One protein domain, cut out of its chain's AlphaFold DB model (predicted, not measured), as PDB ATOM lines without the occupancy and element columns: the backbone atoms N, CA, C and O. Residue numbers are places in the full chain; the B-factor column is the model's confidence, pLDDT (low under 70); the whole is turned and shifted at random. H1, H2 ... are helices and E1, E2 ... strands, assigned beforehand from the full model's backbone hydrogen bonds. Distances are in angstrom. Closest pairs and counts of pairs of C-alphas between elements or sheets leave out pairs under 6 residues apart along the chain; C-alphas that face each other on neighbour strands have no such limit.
ATOM      1  N   SER A  26     253.942 203.326 257.625       71.50
ATOM      2  CA  SER A  26     254.878 203.906 256.655       71.50
ATOM      3  C   SER A  26     254.256 204.156 255.285       71.50
ATOM      4  O   SER A  26     254.762 204.975 254.527       71.50
ATOM      5  N   ASP A  27     253.176 203.444 254.976       75.44
ATOM      6  CA  ASP A  27     252.566 203.462 253.658       75.44
ATOM      7  C   ASP A  27     251.351 204.401 253.604       75.44
ATOM      8  O   ASP A  27     250.868 204.708 252.516       75.44
ATOM      9  N   CYS A  28     250.846 204.848 254.759       83.38
ATOM     10  CA  CYS A  28     249.680 205.722 254.847       83.38
ATOM     11  C   CYS A  28     250.044 207.166 254.482       83.38
ATOM     12  O   CYS A  28     251.073 207.688 254.907       83.38
ATOM     13  N   ASP A  29     249.155 207.838 253.755       83.00
ATOM     14  CA  ASP A  29     249.324 209.244 253.394       83.00
ATOM     15  C   ASP A  29     248.433 210.131 254.267       83.00
ATOM     16  O   ASP A  29     247.273 210.396 253.952       83.00
ATOM     17  N   PHE A  30     248.988 210.604 255.384       82.25
ATOM     18  CA  PHE A  30     248.289 211.497 256.310       82.25
ATOM     19  C   PHE A  30     248.238 212.958 255.838       82.25
ATOM     20  O   PHE A  30     247.705 213.810 256.551       82.25
ATOM     21  N   THR A  31     248.766 213.290 254.658       82.44
ATOM     22  CA  THR A  31     248.637 214.653 254.121       82.44
ATOM     23  C   THR A  31     247.227 214.926 253.588       82.44
ATOM     24  O   THR A  31     246.785 216.074 253.627       82.44
ATOM     25  N   VAL A  32     246.488 213.873 253.216       84.44
ATOM     26  CA  VAL A  32     245.114 213.930 252.693       84.44
ATOM     27  C   VAL A  32     244.115 214.355 253.776       84.44
ATOM     28  O   VAL A  32     244.139 213.840 254.901       84.44
ATOM     29  N   GLU A  33     243.214 215.280 253.436       86.75
ATOM     30  CA  GLU A  33     242.116 215.697 254.313       86.75
ATOM     31  C   GLU A  33     241.080 214.584 254.509       86.75
ATOM     32  O   GLU A  33     240.808 213.790 253.613       86.75
ATOM     33  N   ILE A  34     240.459 214.540 255.689       87.25
ATOM     34  CA  ILE A  34     239.577 213.429 256.074       87.25
ATOM     35  C   ILE A  34     238.320 213.299 255.202       87.25
ATOM     36  O   ILE A  34     237.788 212.198 255.061       87.25
ATOM     37  N   ASN A  35     237.860 214.408 254.618       86.75
ATOM     38  CA  ASN A  35     236.676 214.437 253.759       86.75
ATOM     39  C   ASN A  35     236.922 213.728 252.421       86.75
ATOM     40  O   ASN A  35     236.015 213.090 251.894       86.75
ATOM     41  N   ASP A  36     238.158 213.787 251.924       85.69
ATOM     42  CA  ASP A  36     238.559 213.196 250.643       85.69
ATOM     43  C   ASP A  36     239.283 211.848 250.825       85.69
ATOM     44  O   ASP A  36     239.502 211.085 249.874       85.69
ATOM     45  N   ALA A  37     239.649 211.522 252.065       89.38
ATOM     46  CA  ALA A  37     240.372 210.312 252.399       89.38
ATOM     47  C   ALA A  37     239.472 209.081 252.543       89.38
ATOM     48  O   ALA A  37     238.302 209.119 252.934       89.38
ATOM     49  N   HIS A  38     240.084 207.940 252.261       92.75
ATOM     50  CA  HIS A  38     239.498 206.619 252.359       92.75
ATOM     51  C   HIS A  38     240.418 205.714 253.176       92.75
ATOM     52  O   HIS A  38     241.635 205.906 253.230       92.75
ATOM     53  N   VAL A  39     239.826 204.710 253.806       91.00
ATOM     54  CA  VAL A  39     240.521 203.711 254.607       91.00
ATOM     55  C   VAL A  39     240.279 202.314 254.063       91.00
ATOM     56  O   VAL A  39     239.188 202.018 253.576       91.00
ATOM     57  N   ILE A  40     241.288 201.450 254.166       89.62
ATOM     58  CA  ILE A  40     241.106 200.004 254.001       89.62
ATOM     59  C   ILE A  40     240.817 199.425 255.379       89.62
ATOM     60  O   ILE A  40     241.602 199.627 256.308       89.62
ATOM     61  N   VAL A  41     239.713 198.702 255.497       88.69
ATOM     62  CA  VAL A  41     239.278 198.049 256.729       88.69
ATOM     63  C   VAL A  41     239.198 196.542 256.539       88.69
ATOM     64  O   VAL A  41     238.947 196.060 255.436       88.69
ATOM     65  N   GLN A  42     239.434 195.803 257.617       85.50
ATOM     66  CA  GLN A  42     239.279 194.353 257.664       85.50
ATOM     67  C   GLN A  42     238.637 193.957 258.991       85.50
ATOM     68  O   GLN A  42     238.939 194.558 260.026       85.50
ATOM     69  N   ASP A  43     237.780 192.938 258.976       83.94
ATOM     70  CA  ASP A  43     237.244 192.365 260.209       83.94
ATOM     71  C   ASP A  43     238.377 191.852 261.107       83.94
ATOM     72  O   ASP A  43     239.341 191.240 260.639       83.94
ATOM     73  N   LYS A  44     238.242 192.067 262.417       77.38
ATOM     74  CA  LYS A  44     239.230 191.669 263.430       77.38
ATOM     75  C   LYS A  44     239.580 190.181 263.366       77.38
ATOM     76  O   LYS A  44     240.736 189.807 263.565       77.38
ATOM     77  N   ASP A  45     238.586 189.350 263.067       72.19
ATOM     78  CA  ASP A  45     238.747 187.899 262.982       72.19
ATOM     79  C   ASP A  45     239.423 187.453 261.674       72.19
ATOM     80  O   ASP A  45     239.766 186.283 261.528       72.19
ATOM     81  N   GLY A  46     239.639 188.373 260.722       67.69
ATOM     82  CA  GLY A  46     240.225 188.075 259.415       67.69
ATOM     83  C   GLY A  46     239.344 187.181 258.537       67.69
ATOM     84  O   GLY A  46     239.827 186.649 257.544       67.69
ATOM     85  N   ASN A  47     238.071 187.005 258.908       65.94
ATOM     86  CA  ASN A  47     237.115 186.147 258.204       65.94
ATOM     87  C   ASN A  47     236.621 186.753 256.885       65.94
ATOM     88  O   ASN A  47     236.120 186.023 256.030       65.94
ATOM     89  N   SER A  48     236.770 188.067 256.727       74.06
ATOM     90  CA  SER A  48     236.302 188.821 255.567       74.06
ATOM     91  C   SER A  48     237.482 189.431 254.819       74.06
ATOM     92  O   SER A  48     238.456 189.898 255.428       74.06
ATOM     93  N   ASP A  49     237.378 189.450 253.490       79.75
ATOM     94  CA  ASP A  49     238.330 190.151 252.630       79.75
ATOM     95  C   ASP A  49     238.328 191.647 252.965       79.75
ATOM     96  O   ASP A  49     237.253 192.193 253.192       79.75
ATOM     97  N   PRO A  50     239.482 192.339 252.982       86.62
ATOM     98  CA  PRO A  50     239.514 193.770 253.263       86.62
ATOM     99  C   PRO A  50     238.723 194.585 252.227       86.62
ATOM    100  O   PRO A  50     238.723 194.267 251.037       86.62
ATOM    101  N   TRP A  51     238.101 195.685 252.649       87.25
ATOM    102  CA  TRP A  51     237.340 196.582 251.771       87.25
ATOM    103  C   TRP A  51     237.637 198.057 252.057       87.25
ATOM    104  O   TRP A  51     238.309 198.394 253.029       87.25
ATOM    105  N   ILE A  52     237.176 198.951 251.175       90.19
ATOM    106  CA  ILE A  52     237.438 200.396 251.263       90.19
ATOM    107  C   ILE A  52     236.203 201.125 251.789       90.19
ATOM    108  O   ILE A  52     235.090 200.868 251.333       90.19
ATOM    109  N   MET A  53     236.409 202.078 252.696       89.38
ATOM    110  CA  MET A  53     235.368 202.969 253.218       89.38
ATOM    111  C   MET A  53     235.873 204.407 253.340       89.38
ATOM    112  O   MET A  53     237.075 204.639 253.436       89.38
ATOM    113  N   SER A  54     234.971 205.388 253.355       89.62
ATOM    114  CA  SER A  54     235.353 206.788 253.584       89.62
ATOM    115  C   SER A  54     235.866 206.993 255.011       89.62
ATOM    116  O   SER A  54     235.283 206.499 255.979       89.62
ATOM    117  N   ALA A  55     236.952 207.752 255.149       88.25
ATOM    118  CA  ALA A  55     237.628 207.967 256.425       88.25
ATOM    119  C   ALA A  55     236.774 208.740 257.449       88.25
ATOM    120  O   ALA A  55     236.897 208.516 258.656       88.25
ATOM    121  N   ILE A  56     235.869 209.597 256.966       87.00
ATOM    122  CA  ILE A  56     234.951 210.412 257.778       87.00
ATOM    123  C   ILE A  56     234.058 209.587 258.718       87.00
ATOM    124  O   ILE A  56     233.646 210.071 259.769       87.00
ATOM    125  N   PHE A  57     233.786 208.321 258.384       85.50
ATOM    126  CA  PHE A  57     232.976 207.440 259.229       85.50
ATOM    127  C   PHE A  57     233.724 206.929 260.466       85.50
ATOM    128  O   PHE A  57     233.099 206.446 261.409       85.50
ATOM    129  N   PHE A  58     235.054 207.040 260.486       84.19
ATOM    130  CA  PHE A  58     235.895 206.471 261.537       84.19
ATOM    131  C   PHE A  58     236.489 207.522 262.472       84.19
ATOM    132  O   PHE A  58     236.800 207.198 263.621       84.19
ATOM    133  N   ALA A  59     236.660 208.768 262.033       84.69
ATOM    134  CA  ALA A  59     237.149 209.851 262.880       84.69
ATOM    135  C   ALA A  59     236.743 211.229 262.346       84.69
ATOM    136  O   ALA A  59     236.222 211.351 261.243       84.69
ATOM    137  N   LYS A  60     237.019 212.276 263.133       83.69
ATOM    138  CA  LYS A  60     236.817 213.678 262.729       83.69
ATOM    139  C   LYS A  60     238.089 214.345 262.211       83.69
ATOM    140  O   LYS A  60     238.010 215.389 261.574       83.69
ATOM    141  N   ASN A  61     239.256 213.774 262.496       85.06
ATOM    142  CA  ASN A  61     240.537 214.306 262.058       85.06
ATOM    143  C   ASN A  61     241.485 213.162 261.630       85.06
ATOM    144  O   ASN A  61     241.293 211.995 261.984       85.06
ATOM    145  N   ARG A  62     242.536 213.507 260.881       82.75
ATOM    146  CA  ARG A  62     243.569 212.559 260.424       82.75
ATOM    147  C   ARG A  62     244.470 212.015 261.544       82.75
ATOM    148  O   ARG A  62     245.005 210.918 261.417       82.75
ATOM    149  N   VAL A  63     244.641 212.769 262.632       84.00
ATOM    150  CA  VAL A  63     245.517 212.413 263.765       84.00
ATOM    151  C   VAL A  63     244.937 211.223 264.535       84.00
ATOM    152  O   VAL A  63     245.649 210.277 264.856       84.00
ATOM    153  N   ASP A  64     243.626 211.223 264.736       85.00
ATOM    154  CA  ASP A  64     242.843 210.170 265.366       85.00
ATOM    155  C   ASP A  64     242.897 208.890 264.525       85.00
ATOM    156  O   ASP A  64     243.018 207.799 265.077       85.00
ATOM    157  N   ILE A  65     242.848 209.000 263.190       83.94
ATOM    158  CA  ILE A  65     242.999 207.841 262.295       83.94
ATOM    159  C   ILE A  65     244.413 207.278 262.387       83.94
ATOM    160  O   ILE A  65     244.573 206.073 262.563       83.94
ATOM    161  N   SER A  66     245.434 208.138 262.335       82.50
ATOM    162  CA  SER A  66     246.826 207.722 262.524       82.50
ATOM    163  C   SER A  66     247.005 206.974 263.844       82.50
ATOM    164  O   SER A  66     247.586 205.890 263.868       82.50
ATOM    165  N   ALA A  67     246.460 207.502 264.943       82.12
ATOM    166  CA  ALA A  67     246.522 206.860 266.252       82.12
ATOM    167  C   ALA A  67     245.785 205.508 266.275       82.12
ATOM    168  O   ALA A  67     246.288 204.545 266.851       82.12
ATOM    169  N   LYS A  68     244.623 205.406 265.616       84.06
ATOM    170  CA  LYS A  68     243.844 204.159 265.519       84.06
ATOM    171  C   LYS A  68     244.561 203.069 264.723       84.06
ATOM    172  O   LYS A  68     244.519 201.914 265.135       84.06
ATOM    173  N   ILE A  69     245.252 203.438 263.643       83.06
ATOM    174  CA  ILE A  69     246.105 202.521 262.870       83.06
ATOM    175  C   ILE A  69     247.319 202.098 263.711       83.06
ATOM    176  O   ILE A  69     247.618 200.912 263.796       83.06
ATOM    177  N   THR A  70     247.977 203.048 264.390       80.31
ATOM    178  CA  THR A  70     249.184 202.785 265.209       80.31
ATOM    179  C   THR A  70     248.901 201.803 266.330       80.31
ATOM    180  O   THR A  70     249.650 200.857 266.547       80.31
ATOM    181  N   ASN A  71     247.791 202.027 267.027       78.19
ATOM    182  CA  ASN A  71     247.433 201.264 268.212       78.19
ATOM    183  C   ASN A  71     246.564 200.039 267.887       78.19
ATOM    184  O   ASN A  71     246.133 199.367 268.817       78.19
ATOM    185  N   CYS A  72     246.301 199.761 266.600       74.12
ATOM    186  CA  CYS A  72     245.431 198.670 266.142       74.12
ATOM    187  C   CYS A  72     244.104 198.634 266.919       74.12
ATOM    188  O   CYS A  72     243.742 197.620 267.512       74.12
ATOM    189  N   VAL A  73     243.429 199.784 266.988       77.88
ATOM    190  CA  VAL A  73     242.223 199.942 267.809       77.88
ATOM    191  C   VAL A  73     241.051 199.231 267.146       77.88
ATOM    192  O   VAL A  73     240.736 199.508 265.992       77.88
ATOM    193  N   ASP A  74     240.373 198.394 267.923       80.69
ATOM    194  CA  ASP A  74     239.112 197.752 267.566       80.69
ATOM    195  C   ASP A  74     237.994 198.805 267.421       80.69
ATOM    196  O   ASP A  74     237.619 199.465 268.396       80.69
ATOM    197  N   ILE A  75     237.434 198.968 266.218       82.06
ATOM    198  CA  ILE A  75     236.351 199.930 265.951       82.06
ATOM    199  C   ILE A  75     235.086 199.174 265.555       82.06
ATOM    200  O   ILE A  75     235.137 198.209 264.801       82.06
ATOM    201  N   LYS A  76     233.922 199.618 266.033       81.88
ATOM    202  CA  LYS A  76     232.640 199.093 265.544       81.88
ATOM    203  C   LYS A  76     232.414 199.534 264.102       81.88
ATOM    204  O   LYS A  76     232.599 200.712 263.797       81.88
ATOM    205  N   ASN A  77     231.998 198.611 263.243       78.81
ATOM    206  CA  ASN A  77     231.711 198.914 261.849       78.81
ATOM    207  C   ASN A  77     230.622 200.009 261.734       78.81
ATOM    208  O   ASN A  77     229.507 199.822 262.231       78.81
ATOM    209  N   PRO A  78     230.908 201.154 261.089       75.12
ATOM    210  CA  PRO A  78     229.935 202.233 260.947       75.12
ATOM    211  C   PRO A  78     228.777 201.902 259.989       75.12
ATOM    212  O   PRO A  78     227.787 202.627 259.989       75.12
ATOM    213  N   ASN A  79     228.847 200.799 259.229       71.81
ATOM    214  CA  ASN A  79     227.751 200.332 258.368       71.81
ATOM    215  C   ASN A  79     226.595 199.648 259.130       71.81
ATOM    216  O   ASN A  79     225.609 199.267 258.508       71.81
ATOM    217  N   GLY A  80     226.683 199.518 260.459       61.97
ATOM    218  CA  GLY A  80     225.602 198.982 261.300       61.97
ATOM    219  C   GLY A  80     225.699 197.485 261.604       61.97
ATOM    220  O   GLY A  80     224.906 196.977 262.397       61.97
ATOM    221  N   ASP A  81     226.694 196.792 261.053       64.88
ATOM    222  CA  ASP A  81     226.993 195.408 261.411       64.88
ATOM    223  C   ASP A  81     227.698 195.350 262.773       64.88
ATOM    224  O   ASP A  81     228.552 196.176 263.093       64.88
ATOM    225  N   SER A  82     227.377 194.347 263.599       59.69
ATOM    226  CA  SER A  82     228.000 194.159 264.926       59.69
ATOM    227  C   SER A  82     229.463 193.686 264.855       59.69
ATOM    228  O   SER A  82     230.000 193.191 265.847       59.69
ATOM    229  N   THR A  83     230.111 193.810 263.695       73.56
ATOM    230  CA  THR A  83     231.492 193.385 263.481       73.56
ATOM    231  C   THR A  83     232.476 194.457 263.940       73.56
ATOM    232  O   THR A  83     232.248 195.668 263.831       73.56
ATOM    233  N   ILE A  84     233.580 193.992 264.520       81.62
ATOM    234  CA  ILE A  84     234.705 194.835 264.910       81.62
ATOM    235  C   ILE A  84     235.688 194.842 263.745       81.62
ATOM    236  O   ILE A  84     236.136 193.783 263.306       81.62
ATOM    237  N   VAL A  85     236.034 196.035 263.275       84.44
ATOM    238  CA  VAL A  85     236.938 196.258 262.150       84.44
ATOM    239  C   VAL A  85     238.213 196.959 262.601       84.44
ATOM    240  O   VAL A  85     238.197 197.818 263.485       84.44
ATOM    241  N   ASN A  86     239.307 196.614 261.930       85.44
ATOM    242  CA  ASN A  86     240.610 197.246 262.067       85.44
ATOM    243  C   ASN A  86     240.931 198.050 260.810       85.44
ATOM    244  O   ASN A  86     240.697 197.593 259.689       85.44
ATOM    245  N   ILE A  87     241.500 199.241 260.996       86.06
ATOM    246  CA  ILE A  87     241.972 200.075 259.887       86.06
ATOM    247  C   ILE A  87     243.392 199.642 259.520       86.06
ATOM    248  O   ILE A  87     244.301 199.709 260.345       86.06
ATOM    249  N   LEU A  88     243.582 199.226 258.271       85.06
ATOM    250  CA  LEU A  88     244.865 198.755 257.747       85.06
ATOM    251  C   LEU A  88     245.651 199.853 257.020       85.06
ATOM    252  O   LEU A  88     246.877 199.786 256.951       85.06
ATOM    253  N   PHE A  89     244.951 200.827 256.430       89.06
ATOM    254  CA  PHE A  89     245.543 201.827 255.539       89.06
ATOM    255  C   PHE A  89     244.684 203.095 255.445       89.06
ATOM    256  O   PHE A  89     243.460 202.989 255.508       89.06
ATOM    257  N   TYR A  90     245.309 204.261 255.240       90.12
ATOM    258  CA  TYR A  90     244.661 205.564 255.031       90.12
ATOM    259  C   TYR A  90     245.322 206.313 253.866       90.12
ATOM    260  O   TYR A  90     246.537 206.520 253.891       90.12
ATOM    261  N   SER A  91     244.545 206.710 252.854       92.00
ATOM    262  CA  SER A  91     245.020 207.532 251.730       92.00
ATOM    263  C   SER A  91     243.857 208.019 250.845       92.00
ATOM    264  O   SER A  91     242.687 207.910 251.214       92.00
ATOM    265  N   THR A  92     244.155 208.537 249.652       91.69
ATOM    266  CA  THR A  92     243.160 208.784 248.599       91.69
ATOM    267  C   THR A  92     242.555 207.472 248.089       91.69
ATOM    268  O   THR A  92     243.146 206.393 248.202       91.69
ATOM    269  N   LEU A  93     241.364 207.547 247.488       88.88
ATOM    270  CA  LEU A  93     240.642 206.373 246.986       88.88
ATOM    271  C   LEU A  93     241.470 205.523 246.004       88.88
ATOM    272  O   LEU A  93     241.423 204.293 246.062       88.88
ATOM    273  N   ASP A  94     242.229 206.159 245.110       87.56
ATOM    274  CA  ASP A  94     243.007 205.454 244.088       87.56
ATOM    275  C   ASP A  94     244.178 204.671 244.690       87.56
ATOM    276  O   ASP A  94     244.393 203.507 244.339       87.56
ATOM    277  N   LEU A  95     244.864 205.256 245.674       87.12
ATOM    278  CA  LEU A  95     245.930 204.583 246.414       87.12
ATOM    279  C   LEU A  95     245.381 203.451 247.287       87.12
ATOM    280  O   LEU A  95     245.979 202.376 247.347       87.12
ATOM    281  N   CYS A  96     244.201 203.629 247.889       86.56
ATOM    282  CA  CYS A  96     243.505 202.558 248.602       86.56
ATOM    283  C   CYS A  96     243.149 201.386 247.672       86.56
ATOM    284  O   CYS A  96     243.364 200.233 248.039       86.56
ATOM    285  N   LYS A  97     242.674 201.641 246.443       87.69
ATOM    286  CA  LYS A  97     242.402 200.580 245.450       87.69
ATOM    287  C   LYS A  97     243.666 199.828 245.050       87.69
ATOM    288  O   LYS A  97     243.646 198.602 244.925       87.69
ATOM    289  N   GLU A  98     244.761 200.548 244.829       86.12
ATOM    290  CA  GLU A  98     246.039 199.936 244.480       86.12
ATOM    291  C   GLU A  98     246.588 199.089 245.633       86.12
ATOM    292  O   GLU A  98     246.981 197.936 245.432       86.12
ATOM    293  N   LYS A  99     246.568 199.629 246.854       84.62
ATOM    294  CA  LYS A  99     247.040 198.937 248.053       84.62
ATOM    295  C   LYS A  99     246.180 197.717 248.372       84.62
ATOM    296  O   LYS A  99     246.741 196.657 248.636       84.62
ATOM    297  N   LEU A 100     244.855 197.820 248.249       85.25
ATOM    298  CA  LEU A 100     243.944 196.688 248.414       85.25
ATOM    299  C   LEU A 100     244.261 195.574 247.412       85.25
ATOM    300  O   LEU A 100     244.394 194.422 247.809       85.25
ATOM    301  N   ARG A 101     244.497 195.911 246.137       84.06
ATOM    302  CA  ARG A 101     244.904 194.924 245.124       84.06
ATOM    303  C   ARG A 101     246.181 194.188 245.527       84.06
ATOM    304  O   ARG A 101     246.261 192.979 245.333       84.06
ATOM    305  N   ARG A 102     247.172 194.887 246.092       80.62
ATOM    306  CA  ARG A 102     248.420 194.270 246.577       80.62
ATOM    307  C   ARG A 102     248.180 193.363 247.786       80.62
ATOM    308  O   ARG A 102     248.761 192.287 247.844       80.62
ATOM    309  N   ILE A 103     247.316 193.780 248.711       77.44
ATOM    310  CA  ILE A 103     246.952 193.007 249.904       77.44
ATOM    311  C   ILE A 103     246.206 191.722 249.511       77.44
ATOM    312  O   ILE A 103     246.614 190.636 249.914       77.44
ATOM    313  N   SER A 104     245.183 191.823 248.658       73.75
ATOM    314  CA  SER A 104     244.399 190.675 248.182       73.75
ATOM    315  C   SER A 104     245.194 189.723 247.281       73.75
ATOM    316  O   SER A 104     244.829 188.560 247.150       73.75
ATOM    317  N   SER A 105     246.284 190.189 246.660       65.56
ATOM    318  CA  SER A 105     247.126 189.352 245.787       65.56
ATOM    319  C   SER A 105     248.209 188.562 246.539       65.56
ATOM    320  O   SER A 105     248.887 187.748 245.914       65.56
ATOM    321  N   GLY A 106     248.370 188.772 247.853       50.78
ATOM    322  CA  GLY A 106     249.393 188.123 248.679       50.78
ATOM    323  C   GLY A 106     250.841 188.487 248.296       50.78
ATOM    324  O   GLY A 106     251.095 189.087 247.247       50.78
TER     325      GLY A 106
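This is residues 26 to 106 of the 382 residues of an uncharacterized protein of Tetranychus urticae (UniProt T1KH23). A small, strongly twisted sheet of three strands forms the middle, with helix H2 running along one face and the shorter H1 slanting over the opposite face, mostly by E3. The printed part has 81 residues, with three named strands and two named helices in the order E1, E2, H1, E3, H2. The sheet's order is E2, E1, E3, antiparallel throughout; the class is mixed, helices and strands, with under half of the residues in named elements. The whole is compact and rounded, with a radius of gyration of the C-alphas of 11.6 A and spans of 31 by 27 by 21 A.

Residues 26 to 37 hold no named element. E1, residues 38 to 43, begins at C-alpha 38 (239.498, 206.619, 252.359) and is 16.4 A long. E2 is residues 51 to 54, and H1 residues 62 to 70, 12.2 A. E3, residues 84 to 91, spans 21.0 A and bends by 55 degrees at residue 88. H2, residues 93 to 104, is 16.2 A long and ends at C-alpha 104 (244.399, 190.675, 248.182).

E1, the inner strand, forms a hairpin with E2, with N 39 and O 53 2.8 A apart. E1 and E3 are antiparallel at 151 degrees, with N 40 and O 89 3.0 A apart. H2 is on the sheet at a height of 8.6 A, along the strands at 17 degrees to E1 on the local plane; the closest C-alphas of H2 and E1 are those of Leu 93 and His 38, 5.5 A. H1 is on the opposite face, at a height of 9.1 A; its closest C-alpha pair with E3 is Ile 69 and Ile 87, 5.7 A. H1 and H2 are apart. In both helices every O i to N i+4 pair is within hydrogen-bond range.

The C-alphas farthest apart, of Lys 60 and Gly 106, are 31.8 A apart. The printed part has no cut. The link from H1 to E3 is long, with 13 residues; its residues 75 to 76 pair antiparallel with residues 84 to 85 of E3. The pLDDT is under 70 at residues 46 to 47, 80 to 82 and 105 to 106.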